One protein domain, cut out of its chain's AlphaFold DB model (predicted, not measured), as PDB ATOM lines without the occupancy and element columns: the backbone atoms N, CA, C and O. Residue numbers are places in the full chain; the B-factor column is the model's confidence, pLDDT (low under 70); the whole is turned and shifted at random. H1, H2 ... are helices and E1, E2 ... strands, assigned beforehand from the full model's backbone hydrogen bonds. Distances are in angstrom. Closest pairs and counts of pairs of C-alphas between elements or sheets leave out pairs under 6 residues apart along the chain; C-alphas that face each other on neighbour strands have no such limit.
ATOM      1  N   GLU A  12      59.005  18.518  38.631       95.12
ATOM      2  CA  GLU A  12      59.317  19.896  38.289       95.12
ATOM      3  C   GLU A  12      58.872  20.803  39.437       95.12
ATOM      4  O   GLU A  12      57.888  20.509  40.110       95.12
ATOM      5  N   LEU A  13      59.617  21.875  39.716       94.31
ATOM      6  CA  LEU A  13      59.302  22.818  40.802       94.31
ATOM      7  C   LEU A  13      59.191  22.175  42.204       94.31
ATOM      8  O   LEU A  13      58.648  22.782  43.123       94.31
ATOM      9  N   GLY A  14      59.722  20.959  42.381       93.50
ATOM     10  CA  GLY A  14      59.607  20.162  43.608       93.50
ATOM     11  C   GLY A  14      58.418  19.190  43.643       93.50
ATOM     12  O   GLY A  14      58.320  18.400  44.583       93.50
ATOM     13  N   PHE A  15      57.568  19.177  42.614       96.44
ATOM     14  CA  PHE A  15      56.317  18.416  42.567       96.44
ATOM     15  C   PHE A  15      56.282  17.421  41.398       96.44
ATOM     16  O   PHE A  15      56.937  17.648  40.381       96.44
ATOM     17  N   PRO A  16      55.542  16.304  41.499       95.94
ATOM     18  CA  PRO A  16      55.313  15.419  40.358       95.94
ATOM     19  C   PRO A  16      54.581  16.131  39.227       95.94
ATOM     20  O   PRO A  16      53.598  16.826  39.464       95.94
ATOM     21  N   ARG A  17      55.003  15.906  37.983       95.31
ATOM     22  CA  ARG A  17      54.354  16.527  36.821       95.31
ATOM     23  C   ARG A  17      52.912  16.044  36.618       95.31
ATOM     24  O   ARG A  17      52.073  16.810  36.155       95.31
ATOM     25  N   HIS A  18      52.631  14.793  36.985       94.69
ATOM     26  CA  HIS A  18      51.320  14.163  36.852       94.69
ATOM     27  C   HIS A  18      50.980  13.339  38.100       94.69
ATOM     28  O   HIS A  18      51.833  12.605  38.615       94.69
ATOM     29  N   LEU A  19      49.726  13.447  38.544       95.31
ATOM     30  CA  LEU A  19      49.100  12.593  39.555       95.31
ATOM     31  C   LEU A  19      47.938  11.836  38.889       95.31
ATOM     32  O   LEU A  19      46.817  12.349  38.880       95.31
ATOM     33  N   PRO A  20      48.196  10.653  38.295       92.06
ATOM     34  CA  PRO A  20      47.193   9.884  37.558       92.06
ATOM     35  C   PRO A  20      45.901   9.636  38.336       92.06
ATOM     36  O   PRO A  20      44.819   9.857  37.804       92.06
ATOM     37  N   ASP A  21      46.012   9.248  39.608       92.44
ATOM     38  CA  ASP A  21      44.856   8.895  40.444       92.44
ATOM     39  C   ASP A  21      43.959  10.106  40.762       92.44
ATOM     40  O   ASP A  21      42.820   9.947  41.192       92.44
ATOM     41  N   GLN A  22      44.472  11.319  40.540       94.31
ATOM     42  CA  GLN A  22      43.764  12.583  40.740       94.31
ATOM     43  C   GLN A  22      43.525  13.334  39.423       94.31
ATOM     44  O   GLN A  22      43.070  14.476  39.457       94.31
ATOM     45  N   GLU A  23      43.873  12.733  38.278       95.12
ATOM     46  CA  GLU A  23      43.838  13.359  36.949       95.12
ATOM     47  C   GLU A  23      44.501  14.754  36.923       95.12
ATOM     48  O   GLU A  23      44.030  15.679  36.254       95.12
ATOM     49  N   ALA A  24      45.576  14.919  37.705       96.94
ATOM     50  CA  ALA A  24      46.149  16.224  38.018       96.94
ATOM     51  C   ALA A  24      47.433  16.496  37.233       96.94
ATOM     52  O   ALA A  24      48.407  15.750  37.350       96.94
ATOM     53  N   ILE A  25      47.480  17.615  36.511       97.81
ATOM     54  CA  ILE A  25      48.648  18.061  35.744       97.81
ATOM     55  C   ILE A  25      49.273  19.293  36.392       97.81
ATOM     56  O   ILE A  25      48.590  20.295  36.595       97.81
ATOM     57  N   LEU A  26      50.571  19.242  36.699       98.38
ATOM     58  CA  LEU A  26      51.271  20.364  37.322       98.38
ATOM     59  C   LEU A  26      51.337  21.555  36.360       98.38
ATOM     60  O   LEU A  26      52.016  21.499  35.332       98.38
ATOM     61  N   ILE A  27      50.693  22.658  36.731       98.25
ATOM     62  CA  ILE A  27      50.711  23.924  35.990       98.25
ATOM     63  C   ILE A  27      51.801  24.857  36.505       98.25
ATOM     64  O   ILE A  27      52.413  25.584  35.723       98.25
ATOM     65  N   GLY A  28      52.071  24.835  37.807       97.94
ATOM     66  CA  GLY A  28      53.053  25.719  38.412       97.94
ATOM     67  C   GLY A  28      53.072  25.628  39.928       97.94
ATOM     68  O   GLY A  28      52.581  24.666  40.517       97.94
ATOM     69  N   ARG A  29      53.632  26.655  40.556       97.12
ATOM     70  CA  ARG A  29      53.576  26.876  42.001       97.12
ATOM     71  C   ARG A  29      53.385  28.352  42.312       97.12
ATOM     72  O   ARG A  29      53.687  29.207  41.477       97.12
ATOM     73  N   ILE A  30      52.931  28.638  43.523       96.31
ATOM     74  CA  ILE A  30      52.940  29.993  44.068       96.31
ATOM     75  C   ILE A  30      54.348  30.314  44.573       96.31
ATOM     76  O   ILE A  30      54.957  29.513  45.288       96.31
ATOM     77  N   GLY A  31      54.871  31.464  44.160       91.00
ATOM     78  CA  GLY A  31      56.141  32.021  44.611       91.00
ATOM     79  C   GLY A  31      55.957  33.150  45.628       91.00
ATOM     80  O   GLY A  31      54.882  33.330  46.208       91.00
ATOM     81  N   GLY A  32      57.022  33.926  45.822       85.25
ATOM     82  CA  GLY A  32      57.013  35.128  46.655       85.25
ATOM     83  C   GLY A  32      56.871  34.867  48.158       85.25
ATOM     84  O   GLY A  32      57.128  33.768  48.648       85.25
ATOM     85  N   ASP A  33      56.466  35.908  48.883       81.44
ATOM     86  CA  ASP A  33      56.342  35.936  50.349       81.44
ATOM     87  C   ASP A  33      54.868  36.063  50.773       81.44
ATOM     88  O   ASP A  33      54.454  36.996  51.456       81.44
ATOM     89  N   SER A  34      54.034  35.161  50.249       84.44
ATOM     90  CA  SER A  34      52.622  35.041  50.627       84.44
ATOM     91  C   SER A  34      52.400  33.808  51.499       84.44
ATOM     92  O   SER A  34      53.177  32.857  51.431       84.44
ATOM     93  N   ASP A  35      51.291  33.763  52.239       85.62
ATOM     94  CA  ASP A  35      50.889  32.575  53.017       85.62
ATOM     95  C   ASP A  35      50.691  31.323  52.141       85.62
ATOM     96  O   ASP A  35      50.693  30.197  52.634       85.62
ATOM     97  N   LEU A  36      50.526  31.517  50.829       87.94
ATOM     98  CA  LEU A  36      50.380  30.459  49.833       87.94
ATOM     99  C   LEU A  36      51.714  30.053  49.198       87.94
ATOM    100  O   LEU A  36      51.732  29.158  48.354       87.94
ATOM    101  N   SER A  37      52.818  30.713  49.553       92.06
ATOM    102  CA  SER A  37      54.128  30.471  48.956       92.06
ATOM    103  C   SER A  37      54.540  29.008  49.094       92.06
ATOM    104  O   SER A  37      54.424  28.388  50.151       92.06
ATOM    105  N   GLY A  38      55.012  28.437  47.988       91.81
ATOM    106  CA  GLY A  38      55.371  27.029  47.906       91.81
ATOM    107  C   GLY A  38      54.195  26.080  47.667       91.81
ATOM    108  O   GLY A  38      54.451  24.897  47.455       91.81
ATOM    109  N   ASN A  39      52.940  26.543  47.629       96.62
ATOM    110  CA  ASN A  39      51.823  25.691  47.216       96.62
ATOM    111  C   ASN A  39      51.926  25.335  45.727       96.62
ATOM    112  O   ASN A  39      52.294  26.160  44.888       96.62
ATOM    113  N   ALA A  40      51.570  24.095  45.399       97.75
ATOM    114  CA  ALA A  40      51.514  23.621  44.024       97.75
ATOM    115  C   ALA A  40      50.197  24.043  43.371       97.75
ATOM    116  O   ALA A  40      49.157  24.081  44.030       97.75
ATOM    117  N   ALA A  41      50.245  24.306  42.068       98.19
ATOM    118  CA  ALA A  41      49.078  24.551  41.238       98.19
ATOM    119  C   ALA A  41      48.922  23.412  40.224       98.19
ATOM    120  O   ALA A  41      49.781  23.218  39.356       98.19
ATOM    121  N   TYR A  42      47.824  22.666  40.330       98.38
ATOM    122  CA  TYR A  42      47.487  21.553  39.446       98.38
ATOM    123  C   TYR A  42      46.194  21.836  38.692       98.38
ATOM    124  O   TYR A  42      45.211  22.263  39.287       98.38
ATOM    125  N   TYR A  43      46.168  21.534  37.397       98.06
ATOM    126  CA  TYR A  43      44.922  21.425  36.650       98.06
ATOM    127  C   TYR A  43      44.329  20.037  36.870       98.06
ATOM    128  O   TYR A  43      45.014  19.046  36.617       98.06
ATOM    129  N   ILE A  44      43.077  19.967  37.313       96.56
ATOM    130  CA  ILE A  44      42.364  18.711  37.567       96.56
ATOM    131  C   ILE A  44      41.336  18.506  36.452       96.56
ATOM    132  O   ILE A  44      40.354  19.250  36.382       96.56
ATOM    133  N   HIS A  45      41.520  17.492  35.597       95.00
ATOM    134  CA  HIS A  45      40.623  17.260  34.448       95.00
ATOM    135  C   HIS A  45      39.161  17.078  34.859       95.00
ATOM    136  O   HIS A  45      38.290  17.746  34.302       95.00
ATOM    137  N   GLY A  46      38.887  16.277  35.892       91.44
ATOM    138  CA  GLY A  46      37.531  16.100  36.420       91.44
ATOM    139  C   GLY A  46      36.840  17.390  36.890       91.44
ATOM    140  O   GLY A  46      35.610  17.459  36.873       91.44
ATOM    141  N   GLN A  47      37.595  18.428  37.267       91.69
ATOM    142  CA  GLN A  47      37.044  19.722  37.700       91.69
ATOM    143  C   GLN A  47      37.118  20.805  36.616       91.69
ATOM    144  O   GLN A  47      36.401  21.795  36.700       91.69
ATOM    145  N   ASN A  48      37.910  20.583  35.564       93.75
ATOM    146  CA  ASN A  48      38.223  21.559  34.519       93.75
ATOM    147  C   ASN A  48      38.766  22.885  35.068       93.75
ATOM    148  O   ASN A  48      38.448  23.946  34.533       93.75
ATOM    149  N   ASP A  49      39.570  22.819  36.128       95.44
ATOM    150  CA  ASP A  49      40.057  24.006  36.820       95.44
ATOM    151  C   ASP A  49      41.480  23.820  37.358       95.44
ATOM    152  O   ASP A  49      41.947  22.692  37.561       95.44
ATOM    153  N   VAL A  50      42.172  24.939  37.576       97.25
ATOM    154  CA  VAL A  50      43.454  24.986  38.279       97.25
ATOM    155  C   VAL A  50      43.188  25.173  39.765       97.25
ATOM    156  O   VAL A  50      42.644  26.185  40.198       97.25
ATOM    157  N   LEU A  51      43.630  24.206  40.559       97.25
ATOM    158  CA  LEU A  51      43.556  24.251  42.009       97.25
ATOM    159  C   LEU A  51      44.941  24.480  42.600       97.25
ATOM    160  O   LEU A  51      45.936  23.932  42.121       97.25
ATOM    161  N   ILE A  52      44.988  25.252  43.678       97.25
ATOM    162  CA  ILE A  52      46.191  25.550  44.448       97.25
ATOM    163  C   ILE A  52      46.080  24.839  45.792       97.25
ATOM    164  O   ILE A  52      45.038  24.891  46.448       97.25
ATOM    165  N   GLY A  53      47.154  24.186  46.220       96.81
ATOM    166  CA  GLY A  53      47.157  23.488  47.497       96.81
ATOM    167  C   GLY A  53      48.470  22.795  47.817       96.81
ATOM    168  O   GLY A  53      49.512  23.046  47.205       96.81
ATOM    169  N   GLN A  54      48.413  21.902  48.798       96.25
ATOM    170  CA  GLN A  54      49.589  21.238  49.339       96.25
ATOM    171  C   GLN A  54      49.776  19.858  48.719       96.25
ATOM    172  O   GLN A  54      48.835  19.080  48.591       96.25
ATOM    173  N   TYR A  55      51.020  19.511  48.398       94.69
ATOM    174  CA  TYR A  55      51.387  18.149  48.019       94.69
ATOM    175  C   TYR A  55      52.112  17.467  49.179       94.69
ATOM    176  O   TYR A  55      53.240  17.829  49.527       94.69
ATOM    177  N   LYS A  56      51.463  16.483  49.807       92.75
ATOM    178  CA  LYS A  56      51.974  15.763  50.983       92.75
ATOM    179  C   LYS A  56      51.595  14.292  50.887       92.75
ATOM    180  O   LYS A  56      50.549  13.944  50.367       92.75
ATOM    181  N   GLN A  57      52.469  13.417  51.388       89.19
ATOM    182  CA  GLN A  57      52.220  11.967  51.425       89.19
ATOM    183  C   GLN A  57      51.844  11.351  50.062       89.19
ATOM    184  O   GLN A  57      51.127  10.364  50.012       89.19
ATOM    185  N   LYS A  58      52.399  11.894  48.968       88.56
ATOM    186  CA  LYS A  58      52.117  11.485  47.581       88.56
ATOM    187  C   LYS A  58      50.735  11.860  47.036       88.56
ATOM    188  O   LYS A  58      50.395  11.424  45.945       88.56
ATOM    189  N   GLU A  59      50.003  12.720  47.733       93.62
ATOM    190  CA  GLU A  59      48.685  13.195  47.320       93.62
ATOM    191  C   GLU A  59      48.642  14.725  47.303       93.62
ATOM    192  O   GLU A  59      49.325  15.408  48.078       93.62
ATOM    193  N   PHE A  60      47.845  15.265  46.387       96.44
ATOM    194  CA  PHE A  60      47.555  16.687  46.298       96.44
ATOM    195  C   PHE A  60      46.248  17.020  47.019       96.44
ATOM    196  O   PHE A  60      45.207  16.421  46.752       96.44
ATOM    197  N   TRP A  61      46.318  18.005  47.909       96.31
ATOM    198  CA  TRP A  61      45.222  18.480  48.742       96.31
ATOM    199  C   TRP A  61      44.883  19.914  48.327       96.31
ATOM    200  O   TRP A  61      45.604  20.835  48.726       96.31
ATOM    201  N   PRO A  62      43.850  20.119  47.488       96.06
ATOM    202  CA  PRO A  62      43.476  21.446  47.021       96.06
ATOM    203  C   PRO A  62      42.868  22.276  48.154       96.06
ATOM    204  O   PRO A  62      42.054  21.783  48.933       96.06
ATOM    205  N   GLU A  63      43.242  23.551  48.212       95.31
ATOM    206  CA  GLU A  63      42.758  24.519  49.204       95.31
ATOM    207  C   GLU A  63      42.031  25.694  48.535       95.31
ATOM    208  O   GLU A  63      41.057  26.212  49.079       95.31
ATOM    209  N   TYR A  64      42.468  26.081  47.334       94.06
ATOM    210  CA  TYR A  64      41.926  27.210  46.580       94.06
ATOM    211  C   TYR A  64      41.708  26.826  45.116       94.06
ATOM    212  O   TYR A  64      42.438  25.999  44.572       94.06
ATOM    213  N   ALA A  65      40.732  27.459  44.470       92.88
ATOM    214  CA  ALA A  65      40.504  27.363  43.032       92.88
ATOM    215  C   ALA A  65      40.876  28.690  42.359       92.88
ATOM    216  O   ALA A  65      40.641  29.765  42.920       92.88
ATOM    217  N   VAL A  66      41.457  28.620  41.166       89.62
ATOM    218  CA  VAL A  66      41.677  29.790  40.315       89.62
ATOM    219  C   VAL A  66      40.356  30.092  39.617       89.62
ATOM    220  O   VAL A  66      39.848  29.259  38.886       89.62
ATOM    221  N   GLY A  67      39.781  31.278  39.819       86.50
ATOM    222  CA  GLY A  67      38.526  31.644  39.158       86.50
ATOM    223  C   GLY A  67      38.672  31.662  37.633       86.50
ATOM    224  O   GLY A  67      39.151  32.643  37.078       86.50
ATOM    225  N   CYS A  68      38.255  30.587  36.964       90.38
ATOM    226  CA  CYS A  68      38.330  30.431  35.516       90.38
ATOM    227  C   CYS A  68      36.923  30.247  34.927       90.38
ATOM    228  O   CYS A  68      36.252  29.249  35.174       90.38
ATOM    229  N   GLU A  69      36.456  31.199  34.113       88.81
ATOM    230  CA  GLU A  69      35.123  31.112  33.480       88.81
ATOM    231  C   GLU A  69      35.085  30.150  32.279       88.81
ATOM    232  O   GLU A  69      34.021  29.744  31.805       88.81
ATOM    233  N   SER A  70      36.257  29.784  31.762       90.00
ATOM    234  CA  SER A  70      36.414  28.913  30.603       90.00
ATOM    235  C   SER A  70      36.737  27.487  31.029       90.00
ATOM    236  O   SER A  70      37.467  27.262  31.978       90.00
ATOM    237  N   ARG A  71      36.276  26.496  30.262       87.50
ATOM    238  CA  ARG A  71      36.679  25.088  30.449       87.50
ATOM    239  C   ARG A  71      37.950  24.720  29.681       87.50
ATOM    240  O   ARG A  71      38.285  23.547  29.542       87.50
ATOM    241  N   LEU A  72      38.612  25.701  29.071       92.81
ATOM    242  CA  LEU A  72      39.846  25.477  28.332       92.81
ATOM    243  C   LEU A  72      41.022  25.502  29.301       92.81
ATOM    244  O   LEU A  72      41.302  26.536  29.901       92.81
ATOM    245  N   MET A  73      41.777  24.407  29.355       96.31
ATOM    246  CA  MET A  73      42.969  24.285  30.199       96.31
ATOM    247  C   MET A  73      43.915  25.490  30.058       96.31
ATOM    248  O   MET A  73      44.327  26.078  31.048       96.31
ATOM    249  N   SER A  74      44.195  25.935  28.829       97.31
ATOM    250  CA  SER A  74      45.058  27.103  28.580       97.31
ATOM    251  C   SER A  74      44.484  28.429  29.082       97.31
ATOM    252  O   SER A  74      45.254  29.312  29.445       97.31
ATOM    253  N   ALA A  75      43.158  28.585  29.106       96.31
ATOM    254  CA  ALA A  75      42.529  29.774  29.673       96.31
ATOM    255  C   ALA A  75      42.698  29.787  31.197       96.31
ATOM    256  O   ALA A  75      43.104  30.803  31.745       96.31
ATOM    257  N   CYS A  76      42.520  28.648  31.870       96.81
ATOM    258  CA  CYS A  76      42.740  28.579  33.316       96.81
ATOM    259  C   CYS A  76      44.218  28.743  33.690       96.81
ATOM    260  O   CYS A  76      44.536  29.365  34.699       96.81
ATOM    261  N   VAL A  77      45.143  28.291  32.835       97.50
ATOM    262  CA  VAL A  77      46.573  28.607  32.982       97.50
ATOM    263  C   VAL A  77      46.844  30.108  32.831       97.50
ATOM    264  O   VAL A  77      47.658  30.648  33.579       97.50
ATOM    265  N   ARG A  78      46.165  30.802  31.905       96.81
ATOM    266  CA  ARG A  78      46.266  32.265  31.772       96.81
ATOM    267  C   ARG A  78      45.791  32.964  33.042       96.81
ATOM    268  O   ARG A  78      46.531  33.797  33.563       96.81
ATOM    269  N   GLU A  79      44.607  32.610  33.541       96.50
ATOM    270  CA  GLU A  79      44.062  33.178  34.784       96.50
ATOM    271  C   GLU A  79      45.020  32.944  35.956       96.50
ATOM    272  O   GLU A  79      45.361  33.877  36.676       96.50
ATOM    273  N   PHE A  80      45.575  31.735  36.076       96.12
ATOM    274  CA  PHE A  80      46.593  31.438  37.080       96.12
ATOM    275  C   PHE A  80      47.837  32.333  36.934       96.12
ATOM    276  O   PHE A  80      48.297  32.918  37.911       96.12
ATOM    277  N   SER A  81      48.362  32.487  35.715       95.69
ATOM    278  CA  SER A  81      49.569  33.287  35.450       95.69
ATOM    279  C   SER A  81      49.384  34.799  35.625       95.69
ATOM    280  O   SER A  81      50.368  35.523  35.743       95.69
ATOM    281  N   THR A  82      48.138  35.274  35.611       94.38
ATOM    282  CA  THR A  82      47.781  36.699  35.713       94.38
ATOM    283  C   THR A  82      47.125  37.047  37.047       94.38
ATOM    284  O   THR A  82      46.760  38.201  37.274       94.38
ATOM    285  N   ALA A  83      47.008  36.067  37.947       90.69
ATOM    286  CA  ALA A  83      46.546  36.285  39.303       90.69
ATOM    287  C   ALA A  83      47.439  37.310  40.022       90.69
ATOM    288  O   ALA A  83      48.635  37.418  39.757       90.69
ATOM    289  N   ASN A  84      46.864  38.049  40.974       89.00
ATOM    290  CA  ASN A  84      47.569  39.076  41.751       89.00
ATOM    291  C   ASN A  84      48.477  38.471  42.848       89.00
ATOM    292  O   ASN A  84      48.463  38.911  43.997       89.00
ATOM    293  N   ILE A  85      49.208  37.414  42.501       89.62
ATOM    294  CA  ILE A  85      50.165  36.682  43.332       89.62
ATOM    295  C   ILE A  85      51.339  36.262  42.449       89.62
ATOM    296  O   ILE A  85      51.174  36.010  41.257       89.62
ATOM    297  N   GLU A  86      52.536  36.185  43.021       93.31
ATOM    298  CA  GLU A  86      53.702  35.727  42.271       93.31
ATOM    299  C   GLU A  86      53.556  34.236  41.943       93.31
ATOM    300  O   GLU A  86      53.314  33.412  42.829       93.31
ATOM    301  N   THR A  87      53.689  33.874  40.667       95.06
ATOM    302  CA  THR A  87      53.544  32.493  40.198       95.06
ATOM    303  C   THR A  87      54.759  32.065  39.387       95.06
ATOM    304  O   THR A  87      55.359  32.845  38.648       95.06
ATOM    305  N   GLU A  88      55.118  30.789  39.505       96.69
ATOM    306  CA  GLU A  88      56.127  30.160  38.663       96.69
ATOM    307  C   GLU A  88      55.482  29.017  37.881       96.69
ATOM    308  O   GLU A  88      55.042  28.019  38.455       96.69
ATOM    309  N   LEU A  89      55.411  29.165  36.557       97.75
ATOM    310  CA  LEU A  89      54.838  28.155  35.669       97.75
ATOM    311  C   LEU A  89      55.800  26.986  35.440       97.75
ATOM    312  O   LEU A  89      56.990  27.181  35.160       97.75
ATOM    313  N   SER A  90      55.241  25.778  35.447       98.06
ATOM    314  CA  SER A  90      55.906  24.570  34.962       98.06
ATOM    315  C   SER A  90      56.123  24.640  33.447       98.06
ATOM    316  O   SER A  90      55.582  25.502  32.748       98.06
ATOM    317  N   SER A  91      56.893  23.707  32.903       98.00
ATOM    318  CA  SER A  91      57.079  23.513  31.467       98.00
ATOM    319  C   SER A  91      55.745  23.305  30.739       98.00
ATOM    320  O   SER A  91      55.509  23.916  29.693       98.00
ATOM    321  N   ILE A  92      54.834  22.524  31.331       98.25
ATOM    322  CA  ILE A  92      53.467  22.345  30.831       98.25
ATOM    323  C   ILE A  92      52.699  23.666  30.905       98.25
ATOM    324  O   ILE A  92      52.099  24.071  29.911       98.25
ATOM    325  N   GLY A  93      52.744  24.365  32.045       98.19
ATOM    326  CA  GLY A  93      52.082  25.658  32.223       98.19
ATOM    327  C   GLY A  93      52.534  26.686  31.183       98.19
ATOM    328  O   GLY A  93      51.710  27.315  30.526       98.19
ATOM    329  N   LYS A  94      53.842  26.795  30.931       98.50
ATOM    330  CA  LYS A  94      54.403  27.682  29.896       98.50
ATOM    331  C   LYS A  94      53.903  27.321  28.497       98.50
ATOM    332  O   LYS A  94      53.502  28.208  27.744       98.50
ATOM    333  N   ALA A  95      53.891  26.035  28.147       98.38
ATOM    334  CA  ALA A  95      53.387  25.583  26.852       98.38
ATOM    335  C   ALA A  95      51.877  25.843  26.698       98.38
ATOM    336  O   ALA A  95      51.423  26.260  25.635       98.38
ATOM    337  N   LEU A  96      51.086  25.661  27.755       98.19
ATOM    338  CA  LEU A  96      49.651  25.941  27.734       98.19
ATOM    339  C   LEU A  96      49.344  27.440  27.693       98.19
ATOM    340  O   LEU A  96      48.402  27.836  27.012       98.19
ATOM    341  N   LEU A  97      50.157  28.284  28.329       97.75
ATOM    342  CA  LEU A  97      50.055  29.736  28.171       97.75
ATOM    343  C   LEU A  97      50.316  30.148  26.712       97.75
ATOM    344  O   LEU A  97      49.571  30.941  26.141       97.75
ATOM    345  N   GLN A  98      51.309  29.540  26.055       97.38
ATOM    346  CA  GLN A  98      51.517  29.731  24.614       97.38
ATOM    347  C   GLN A  98      50.339  29.211  23.779       97.38
ATOM    348  O   GLN A  98      49.964  29.848  22.796       97.38
ATOM    349  N   ALA A  99      49.723  28.089  24.162       97.94
ATOM    350  CA  ALA A  99      48.526  27.577  23.492       97.94
ATOM    351  C   ALA A  99      47.353  28.560  23.558       97.94
ATOM    352  O   ALA A  99      46.611  28.677  22.582       97.94
ATOM    353  N   TRP A 100      47.193  29.275  24.679       96.88
ATOM    354  CA  TRP A 100      46.194  30.336  24.793       96.88
ATOM    355  C   TRP A 100      46.439  31.425  23.739       96.88
ATOM    356  O   TRP A 100      45.558  31.688  22.925       96.88
ATOM    357  N   HIS A 101      47.668  31.947  23.654       94.44
ATOM    358  CA  HIS A 101      48.032  32.938  22.637       94.44
ATOM    359  C   HIS A 101      47.840  32.433  21.203       94.44
ATOM    360  O   HIS A 101      47.349  33.174  20.359       94.44
ATOM    361  N   PHE A 102      48.200  31.181  20.903       93.44
ATOM    362  CA  PHE A 102      47.978  30.631  19.566       93.44
ATOM    363  C   PHE A 102      46.494  30.532  19.221       93.44
ATOM    364  O   PHE A 102      46.125  30.849  18.095       93.44
ATOM    365  N   GLY A 103      45.644  30.109  20.159       91.44
ATOM    366  CA  GLY A 103      44.202  30.028  19.921       91.44
ATOM    367  C   GLY A 103      43.559  31.384  19.619       91.44
ATOM    368  O   GLY A 103      42.612  31.432  18.843       91.44
ATOM    369  N   ASP A 104      44.106  32.463  20.183       90.88
ATOM    370  CA  ASP A 104      43.572  33.818  20.010       90.88
ATOM    371  C   ASP A 104      44.168  34.554  18.796       90.88
ATOM    372  O   ASP A 104      43.486  35.346  18.152       90.88
ATOM    373  N   LEU A 105      45.444  34.312  18.475       90.81
ATOM    374  CA  LEU A 105      46.199  35.107  17.493       90.81
ATOM    375  C   LEU A 105      46.430  34.399  16.152       90.81
ATOM    376  O   LEU A 105      47.056  34.963  15.255       90.81
ATOM    377  N   THR A 106      45.986  33.152  16.004       92.19
ATOM    378  CA  THR A 106      46.229  32.341  14.800       92.19
ATOM    379  C   THR A 106      44.939  31.660  14.331       92.19
ATOM    380  O   THR A 106      43.986  31.558  15.100       92.19
ATOM    381  N   PRO A 107      44.875  31.114  13.099       93.94
ATOM    382  CA  PRO A 107      43.691  30.382  12.618       93.94
ATOM    383  C   PRO A 107      43.486  28.995  13.272       93.94
ATOM    384  O   PRO A 107      42.670  28.177  12.811       93.94
ATOM    385  N   LEU A 108      44.259  28.665  14.309       97.00
ATOM    386  CA  LEU A 108      44.151  27.403  15.028       97.00
ATOM    387  C   LEU A 108      42.942  27.411  15.963       97.00
ATOM    388  O   LEU A 108      42.723  28.344  16.719       97.00
ATOM    389  N   SER A 109      42.186  26.311  15.981       96.62
ATOM    390  CA  SER A 109      41.245  26.084  17.090       96.62
ATOM    391  C   SER A 109      42.016  25.851  18.392       96.62
ATOM    392  O   SER A 109      43.126  25.318  18.349       96.62
ATOM    393  N   HIS A 110      41.417  26.126  19.555       95.81
ATOM    394  CA  HIS A 110      42.091  25.905  20.842       95.81
ATOM    395  C   HIS A 110      42.643  24.480  21.002       95.81
ATOM    396  O   HIS A 110      43.792  24.320  21.391       95.81
ATOM    397  N   LYS A 111      41.900  23.443  20.585       96.62
ATOM    398  CA  LYS A 111      42.382  22.046  20.626       96.62
ATOM    399  C   LYS A 111      43.641  21.825  19.776       96.62
ATOM    400  O   LYS A 111      44.546  21.097  20.177       96.62
ATOM    401  N   GLN A 112      43.703  22.450  18.598       98.25
ATOM    402  CA  GLN A 112      44.886  22.417  17.731       98.25
ATOM    403  C   GLN A 112      46.042  23.203  18.354       98.25
ATOM    404  O   GLN A 112      47.175  22.728  18.333       98.25
ATOM    405  N   ALA A 113      45.753  24.365  18.942       98.19
ATOM    406  CA  ALA A 113      46.730  25.208  19.616       98.19
ATOM    407  C   ALA A 113      47.356  24.513  20.837       98.19
ATOM    408  O   ALA A 113      48.574  24.562  20.988       98.19
ATOM    409  N   HIS A 114      46.566  23.801  21.655       98.38
ATOM    410  CA  HIS A 114      47.062  22.985  22.774       98.38
ATOM    411  C   HIS A 114      48.082  21.954  22.313       98.38
ATOM    412  O   HIS A 114      49.201  21.908  22.821       98.38
ATOM    413  N   VAL A 115      47.708  21.150  21.318       98.56
ATOM    414  CA  VAL A 115      48.579  20.103  20.782       98.56
ATOM    415  C   VAL A 115      49.832  20.699  20.144       98.56
ATOM    416  O   VAL A 115      50.936  20.223  20.404       98.56
ATOM    417  N   TYR A 116      49.679  21.744  19.329       98.44
ATOM    418  CA  TYR A 116      50.802  22.391  18.661       98.44
ATOM    419  C   TYR A 116      51.786  22.989  19.672       98.44
ATOM    420  O   TYR A 116      52.987  22.751  19.566       98.44
ATOM    421  N   ALA A 117      51.300  23.708  20.688       98.19
ATOM    422  CA  ALA A 117      52.164  24.296  21.702       98.19
ATOM    423  C   ALA A 117      52.919  23.225  22.500       98.19
ATOM    424  O   ALA A 117      54.133  23.330  22.645       98.19
ATOM    425  N   LEU A 118      52.249  22.156  22.945       98.44
ATOM    426  CA  LEU A 118      52.901  21.077  23.695       98.44
ATOM    427  C   LEU A 118      53.944  20.326  22.848       98.44
ATOM    428  O   LEU A 118      55.078  20.147  23.291       98.44
ATOM    429  N   ARG A 119      53.608  19.943  21.609       98.19
ATOM    430  CA  ARG A 119      54.505  19.159  20.739       98.19
ATOM    431  C   ARG A 119      55.644  19.989  20.153       98.19
ATOM    432  O   ARG A 119      56.801  19.581  20.206       98.19
ATOM    433  N   GLU A 120      55.336  21.148  19.577       97.00
ATOM    434  CA  GLU A 120      56.306  21.911  18.781       97.00
ATOM    435  C   GLU A 120      57.082  22.932  19.607       97.00
ATOM    436  O   GLU A 120      58.257  23.171  19.315       97.00
ATOM    437  N   ARG A 121      56.470  23.513  20.647       93.75
ATOM    438  CA  ARG A 121      57.133  24.503  21.512       93.75
ATOM    439  C   ARG A 121      57.631  23.892  22.817       93.75
ATOM    440  O   ARG A 121      58.784  24.111  23.167       93.75
ATOM    441  N   GLY A 122      56.800  23.087  23.476       94.62
ATOM    442  CA  GLY A 122      57.129  22.390  24.722       94.62
ATOM    443  C   GLY A 122      57.988  21.136  24.542       94.62
ATOM    444  O   GLY A 122      58.565  20.665  25.513       94.62
ATOM    445  N   LYS A 123      58.100  20.613  23.310       97.31
ATOM    446  CA  LYS A 123      58.849  19.387  22.963       97.31
ATOM    447  C   LYS A 123      58.408  18.138  23.733       97.31
ATOM    448  O   LYS A 123      59.156  17.165  23.789       97.31
ATOM    449  N   PHE A 124      57.183  18.136  24.254       97.31
ATOM    450  CA  PHE A 124      56.595  16.945  24.850       97.31
ATOM    451  C   PHE A 124      56.378  15.882  23.775       97.31
ATOM    452  O   PHE A 124      56.031  16.177  22.622       97.31
ATOM    453  N   SER A 125      56.572  14.624  24.152       97.88
ATOM    454  CA  SER A 125      56.294  13.500  23.276       97.88
ATOM    455  C   SER A 125      54.801  13.404  22.955       97.88
ATOM    456  O   SER A 125      53.933  14.087  23.514       97.88
ATOM    457  N   ARG A 126      54.496  12.528  22.002       98.06
ATOM    458  CA  ARG A 126      53.127  12.204  21.612       98.06
ATOM    459  C   ARG A 126      52.300  11.711  22.795       98.06
ATOM    460  O   ARG A 126      51.199  12.213  23.005       98.06
ATOM    461  N   ASP A 127      52.845  10.766  23.553       97.44
ATOM    462  CA  ASP A 127      52.124  10.102  24.635       97.44
ATOM    463  C   ASP A 127      52.041  10.991  25.884       97.44
ATOM    464  O   ASP A 127      51.002  11.028  26.544       97.44
ATOM    465  N   GLU A 128      53.066  11.812  26.151       96.69
ATOM    466  CA  GLU A 128      52.978  12.861  27.175       96.69
ATOM    467  C   GLU A 128      51.892  13.878  26.830       96.69
ATOM    468  O   GLU A 128      51.053  14.188  27.667       96.69
ATOM    469  N   THR A 129      51.848  14.364  25.586       98.25
ATOM    470  CA  THR A 129      50.820  15.327  25.156       98.25
ATOM    471  C   THR A 129      49.415  14.737  25.275       98.25
ATOM    472  O   THR A 129      48.497  15.420  25.727       98.25
ATOM    473  N   ALA A 130      49.246  13.469  24.889       97.69
ATOM    474  CA  ALA A 130      47.988  12.743  25.033       97.69
ATOM    475  C   ALA A 130      47.547  12.664  26.503       97.69
ATOM    476  O   ALA A 130      46.395  12.961  26.814       97.69
ATOM    477  N   SER A 131      48.486  12.345  27.397       95.94
ATOM    478  CA  SER A 131      48.249  12.262  28.841       95.94
ATOM    479  C   SER A 131      47.912  13.628  29.445       95.94
ATOM    480  O   SER A 131      46.932  13.754  30.170       95.94
ATOM    481  N   ILE A 132      48.664  14.674  29.089       97.19
ATOM    482  CA  ILE A 132      48.456  16.052  29.565       97.19
ATOM    483  C   ILE A 132      47.063  16.561  29.208       97.19
ATOM    484  O   ILE A 132      46.396  17.166  30.042       97.19
ATOM    485  N   LEU A 133      46.625  16.326  27.970       96.94
ATOM    486  CA  LEU A 133      45.350  16.827  27.459       96.94
ATOM    487  C   LEU A 133      44.178  15.862  27.684       96.94
ATOM    488  O   LEU A 133      43.060  16.192  27.297       96.94
ATOM    489  N   SER A 134      44.420  14.684  28.267       95.94
ATOM    490  CA  SER A 134      43.434  13.608  28.412       95.94
ATOM    491  C   SER A 134      42.727  13.255  27.086       95.94
ATOM    492  O   SER A 134      41.499  13.152  27.007       95.94
ATOM    493  N   ILE A 135      43.508  13.072  26.014       96.94
ATOM    494  CA  ILE A 135      43.028  12.680  24.675       96.94
ATOM    495  C   ILE A 135      43.780  11.460  24.143       96.94
ATOM    496  O   ILE A 135      44.827  11.082  24.657       96.94
ATOM    497  N   SER A 136      43.283  10.849  23.062       98.12
ATOM    498  CA  SER A 136      44.003   9.736  22.433       98.12
ATOM    499  C   SER A 136      45.274  10.216  21.707       98.12
ATOM    500  O   SER A 136      45.252  11.279  21.074       98.12
ATOM    501  N   PRO A 137      46.355   9.418  21.680       98.25
ATOM    502  CA  PRO A 137      47.550   9.745  20.903       98.25
ATOM    503  C   PRO A 137      47.290   9.970  19.399       98.25
ATOM    504  O   PRO A 137      47.915  10.826  18.781       98.25
ATOM    505  N   ASN A 138      46.304   9.289  18.802       98.38
ATOM    506  CA  ASN A 138      45.909   9.524  17.402       98.38
ATOM    507  C   ASN A 138      45.244  10.898  17.209       98.38
ATOM    508  O   ASN A 138      45.393  11.542  16.165       98.38
ATOM    509  N   THR A 139      44.507  11.366  18.221       98.44
ATOM    510  CA  THR A 139      43.929  12.714  18.238       98.44
ATOM    511  C   THR A 139      45.033  13.769  18.280       98.44
ATOM    512  O   THR A 139      44.918  14.772  17.577       98.44
ATOM    513  N   VAL A 140      46.120  13.522  19.025       98.62
ATOM    514  CA  VAL A 140      47.319  14.380  19.018       98.62
ATOM    515  C   VAL A 140      47.866  14.500  17.596       98.62
ATOM    516  O   VAL A 140      48.018  15.611  17.099       98.62
ATOM    517  N   ASP A 141      48.103  13.384  16.907       98.44
ATOM    518  CA  ASP A 141      48.673  13.411  15.553       98.44
ATOM    519  C   ASP A 141      47.762  14.164  14.569       98.44
ATOM    520  O   ASP A 141      48.215  15.036  13.827       98.44
ATOM    521  N   THR A 142      46.452  13.905  14.631       98.50
ATOM    522  CA  THR A 142      45.455  14.573  13.779       98.50
ATOM    523  C   THR A 142      45.409  16.083  14.024       98.50
ATOM    524  O   THR A 142      45.345  16.877  13.083       98.50
ATOM    525  N   HIS A 143      45.409  16.508  15.289       98.44
ATOM    526  CA  HIS A 143      45.396  17.927  15.638       98.44
ATOM    527  C   HIS A 143      46.702  18.623  15.259       98.44
ATOM    528  O   HIS A 143      46.642  19.739  14.744       98.44
ATOM    529  N   LEU A 144      47.849  17.961  15.436       98.38
ATOM    530  CA  LEU A 144      49.152  18.499  15.060       98.38
ATOM    531  C   LEU A 144      49.270  18.687  13.545       98.38
ATOM    532  O   LEU A 144      49.675  19.759  13.099       98.38
ATOM    533  N   GLN A 145      48.877  17.679  12.763       98.31
ATOM    534  CA  GLN A 145      48.912  17.739  11.301       98.31
ATOM    535  C   GLN A 145      48.075  18.912  10.779       98.31
ATOM    536  O   GLN A 145      48.585  19.780  10.073       98.31
ATOM    537  N   ARG A 146      46.817  19.016  11.229       98.12
ATOM    538  CA  ARG A 146      45.929  20.123  10.836       98.12
ATOM    539  C   ARG A 146      46.437  21.490  11.292       98.12
ATOM    540  O   ARG A 146      46.170  22.488  10.629       98.12
ATOM    541  N   ALA A 147      47.118  21.562  12.437       97.69
ATOM    542  CA  ALA A 147      47.713  22.810  12.896       97.69
ATOM    543  C   ALA A 147      48.840  23.266  11.960       97.69
ATOM    544  O   ALA A 147      48.863  24.424  11.552       97.69
ATOM    545  N   LYS A 148      49.729  22.346  11.567       97.50
ATOM    546  CA  LYS A 148      50.826  22.626  10.630       97.50
ATOM    547  C   LYS A 148      50.318  23.063   9.259       97.50
ATOM    548  O   LYS A 148      50.808  24.054   8.734       97.50
ATOM    549  N   GLU A 149      49.306  22.383   8.723       97.56
ATOM    550  CA  GLU A 149      48.678  22.750   7.445       97.56
ATOM    551  C   GLU A 149      48.115  24.174   7.476       97.56
ATOM    552  O   GLU A 149      48.396  24.973   6.587       97.56
ATOM    553  N   LYS A 150      47.370  24.525   8.532       97.25
ATOM    554  CA  LYS A 150      46.795  25.867   8.687       97.25
ATOM    555  C   LYS A 150      47.852  26.957   8.835       97.25
ATOM    556  O   LYS A 150      47.694  28.026   8.256       97.25
ATOM    557  N   LEU A 151      48.896  26.706   9.625       95.06
ATOM    558  CA  LEU A 151      49.977  27.673   9.805       95.06
ATOM    559  C   LEU A 151      50.768  27.862   8.508       95.06
ATOM    560  O   LEU A 151      50.992  28.999   8.118       95.06
ATOM    561  N   SER A 152      51.088  26.780   7.793       94.44
ATOM    562  CA  SER A 152      51.751  26.867   6.487       94.44
ATOM    563  C   SER A 152      50.889  27.603   5.458       94.44
ATOM    564  O   SER A 152      51.397  28.451   4.733       94.44
ATOM    565  N   ALA A 153      49.576  27.357   5.428       93.19
ATOM    566  CA  ALA A 153      48.665  28.097   4.557       93.19
ATOM    567  C   ALA A 153      48.631  29.600   4.890       93.19
ATOM    568  O   ALA A 153      48.633  30.431   3.984       93.19
ATOM    569  N   ALA A 154      48.638  29.955   6.177       91.56
ATOM    570  CA  ALA A 154      48.694  31.349   6.614       91.56
ATOM    571  C   ALA A 154      50.036  32.015   6.256       91.56
ATOM    572  O   ALA A 154      50.047  33.155   5.800       91.56
ATOM    573  N   GLU A 155      51.156  31.307   6.411       90.00
ATOM    574  CA  GLU A 155      52.483  31.779   6.000       90.00
ATOM    575  C   GLU A 155      52.552  32.013   4.487       90.00
ATOM    576  O   GLU A 155      52.989  33.080   4.058       90.00
ATOM    577  N   ASN A 156      52.047  31.071   3.685       90.25
ATOM    578  CA  ASN A 156      51.983  31.204   2.228       90.25
ATOM    579  C   ASN A 156      51.125  32.404   1.807       90.25
ATOM    580  O   ASN A 156      51.510  33.143   0.906       90.25
ATOM    581  N   LEU A 157      49.992  32.640   2.477       88.12
ATOM    582  CA  LEU A 157      49.146  33.803   2.206       88.12
ATOM    583  C   LEU A 157      49.877  35.116   2.514       88.12
ATOM    584  O   LEU A 157      49.832  36.046   1.716       88.12
ATOM    585  N   VAL A 158      50.573  35.197   3.651       86.94
ATOM    586  CA  VAL A 158      51.368  36.385   4.005       86.94
ATOM    587  C   VAL A 158      52.495  36.612   3.002       86.94
ATOM    588  O   VAL A 158      52.771  37.760   2.664       86.94
ATOM    589  N   GLN A 159      53.143  35.548   2.522       82.50
ATOM    590  CA  GLN A 159      54.148  35.655   1.467       82.50
ATOM    591  C   GLN A 159      53.530  36.176   0.172       82.50
ATOM    592  O   GLN A 159      54.034  37.160  -0.350       82.50
ATOM    593  N   PHE A 160      52.414  35.597  -0.283       78.69
ATOM    594  CA  PHE A 160      51.705  36.021  -1.493       78.69
ATOM    595  C   PHE A 160      51.309  37.502  -1.450       78.69
ATOM    596  O   PHE A 160      51.609  38.239  -2.380       78.69
ATOM    597  N   VAL A 161      50.715  37.964  -0.345       79.88
ATOM    598  CA  VAL A 161      50.293  39.370  -0.174       79.88
ATOM    599  C   VAL A 161      51.478  40.344  -0.137       79.88
ATOM    600  O   VAL A 161      51.308  41.530  -0.404       79.88
ATOM    601  N   ARG A 162      52.676  39.877   0.227       77.62
ATOM    602  CA  ARG A 162      53.895  40.699   0.254       77.62
ATOM    603  C   ARG A 162      54.626  40.751  -1.083       77.62
ATOM    604  O   ARG A 162      55.536  41.569  -1.195       77.62
ATOM    605  N   VAL A 163      54.299  39.881  -2.038       73.25
ATOM    606  CA  VAL A 163      54.870  39.973  -3.383       73.25
ATOM    607  C   VAL A 163      54.230  41.170  -4.076       73.25
ATOM    608  O   VAL A 163      53.007  41.311  -4.059       73.25
ATOM    609  N   ASP A 164      55.059  42.042  -4.644       70.62
ATOM    610  CA  ASP A 164      54.574  43.191  -5.399       70.62
ATOM    611  C   ASP A 164      53.766  42.700  -6.609       70.62
ATOM    612  O   ASP A 164      54.109  41.689  -7.232       70.62
ATOM    613  N   SER A 165      52.679  43.386  -6.960       64.38
ATOM    614  CA  SER A 165      51.818  42.946  -8.068       64.38
ATOM    615  C   SER A 165      52.576  42.894  -9.399       64.38
ATOM    616  O   SER A 165      52.286  42.050 -10.243       64.38
ATOM    617  N   GLU A 166      53.585  43.754  -9.557       62.28
ATOM    618  CA  GLU A 166      54.478  43.774 -10.720       62.28
ATOM    619  C   GLU A 166      55.418  42.556 -10.753       62.28
ATOM    620  O   GLU A 166      55.660  41.989 -11.818       62.28
ATOM    621  N   ASP A 167      55.891  42.082  -9.597       65.06
ATOM    622  CA  ASP A 167      56.722  40.875  -9.496       65.06
ATOM    623  C   ASP A 167      55.908  39.602  -9.783       65.06
ATOM    624  O   ASP A 167      56.408  38.675 -10.427       65.06
ATOM    625  N   LEU A 168      54.635  39.566  -9.368       61.62
ATOM    626  CA  LEU A 168      53.707  38.479  -9.704       61.62
ATOM    627  C   LEU A 168      53.371  38.451 -11.199       61.62
ATOM    628  O   LEU A 168      53.401  37.377 -11.797       61.62
ATOM    629  N   ALA A 169      53.102  39.609 -11.805       63.16
ATOM    630  CA  ALA A 169      52.821  39.716 -13.236       63.16
ATOM    631  C   ALA A 169      54.032  39.320 -14.103       63.16
ATOM    632  O   ALA A 169      53.870  38.691 -15.144       63.16
ATOM    633  N   ASN A 170      55.256  39.617 -13.650       62.06
ATOM    634  CA  ASN A 170      56.483  39.213 -14.342       62.06
ATOM    635  C   ASN A 170      56.807  37.713 -14.189       62.06
ATOM    636  O   ASN A 170      57.356  37.108 -15.110       62.06
ATOM    637  N   ALA A 171      56.508  37.105 -13.034       68.56
ATOM    638  CA  ALA A 171      56.777  35.685 -12.778       68.56
ATOM    639  C   ALA A 171      55.711  34.748 -13.375       68.56
ATOM    640  O   ALA A 171      56.025  33.618 -13.759       68.56
ATOM    641  N   HIS A 172      54.465  35.215 -13.455       66.69
ATOM    642  CA  HIS A 172      53.318  34.473 -13.970       66.69
ATOM    643  C   HIS A 172      52.447  35.385 -14.856       66.69
ATOM    644  O   HIS A 172      51.393  35.834 -14.403       66.69
ATOM    645  N   PRO A 173      52.859  35.655 -16.112       60.12
ATOM    646  CA  PRO A 173      52.104  36.524 -17.023       60.12
ATOM    647  C   PRO A 173      50.673  36.011 -17.261       60.12
ATOM    648  O   PRO A 173      49.726  36.790 -17.240       60.12
ATOM    649  N   ASP A 174      50.500  34.688 -17.316       67.62
ATOM    650  CA  ASP A 174      49.205  34.021 -17.509       67.62
ATOM    651  C   ASP A 174      48.227  34.182 -16.322       67.62
ATOM    652  O   ASP A 174      47.075  33.765 -16.406       67.62
ATOM    653  N   PHE A 175      48.671  34.721 -15.177       62.31
ATOM    654  CA  PHE A 175      47.827  34.897 -13.986       62.31
ATOM    655  C   PHE A 175      46.907  36.122 -14.091       62.31
ATOM    656  O   PHE A 175      45.875  36.170 -13.423       62.31
ATOM    657  N   PHE A 176      47.290  37.103 -14.916       59.44
ATOM    658  CA  PHE A 176      46.551  38.349 -15.142       59.44
ATOM    659  C   PHE A 176      46.017  38.490 -16.571       59.44
ATOM    660  O   PHE A 176      45.305  39.458 -16.837       59.44
TER     661      PHE A 176
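This is residues 12 to 176 of the 195 residues of the protein "Sigma70_r4_2 domain-containing protein" of Haloarcula amylolytica JCM 13557 (UniProt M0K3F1). A strongly twisted sheet of five strands stands at one end with H1 packed over it; next to it H2, H3 and H4 make a cluster of crossed helices. The long helix H5 starts at H4, crosses H3 and runs away from the sheet, with little H6 at the far end. The printed part has 165 residues, with six named helices and five named strands that follow along the chain as E1 E2 E3 E4 H1 E5 H2 H3 H4 H5 H6; the sheet, in the order E4 E3 E2 E1 E5, is antiparallel, and the class is mixed, helices and strands. The whole is loose, with a radius of gyration of the C-alphas of 19.9 A and spans of 72 by 34 by 26 A.

Start with residues 12 to 23, which hold no named element; residues 18 to 19 pair antiparallel with residues 24 to 25 of E1, residues 24 to 30. Then come E2, residues 40 to 44, E3, residues 49 to 56, and E4, residues 59 to 65: with E1 they form a meander, each strand the antiparallel neighbour of the one before. Look for N 27 and O 41, 2.8 A, between E1 and E2; N 51 and O 42, 2.8 A, between E2 and E3; and N 61 and O 54, 2.8 A, between E3 and E4. E3 bends by 59 degrees at residue 53. H1, residues 73 to 82, is on one face of the sheet, making two layers, a sheet and a helix; it lies over E2 and E1 at a height over the sheet of 8.6 A. Edge strand E5, residues 87 to 89, pairs with E1, N 29 and O 88 being 2.9 A apart. H2, residues 91 to 105, touches H1, closest at C-alphas 74 and 96, 4.8 A. The hub H3, residues 110 to 121, touches H2, closest at C-alphas 103 and 110, 4.7 A, at a steep tilt of 51 degrees, opposite ways. H4, residues 126 to 133, touches H3, closest at C-alphas 118 and 129, 6.3 A, and only grazes the sheet with residues 131 to 133. H5, residues 137 to 162, touches H3 with residues 140 to 147 alone, closest at C-alphas 112 and 143, 5.0 A, about perpendicular at 88 degrees. H5 and H6, residues 165 to 171, are apart. In the six helices every O i to N i+4 pair is within hydrogen-bond range.

Find C-alpha 24 at (46.149, 16.224, 38.018), where E1 begins its 16.5 A; E3 spans 20.3 A and E4 16.9 A. H2 measures 21.2 A. From C-alpha 137 at (47.550, 9.745, 20.903), H5 runs 37.7 A; H6 ends at C-alpha 171 at (56.777, 35.685, -12.778).

The two C-alphas farthest apart, Gln 57 and Pro 173, are 72.7 A apart. The printed part has no cut, and no link is long. Residues 169 to 175 stand free, and residues 165 to 176 are under pLDDT 70.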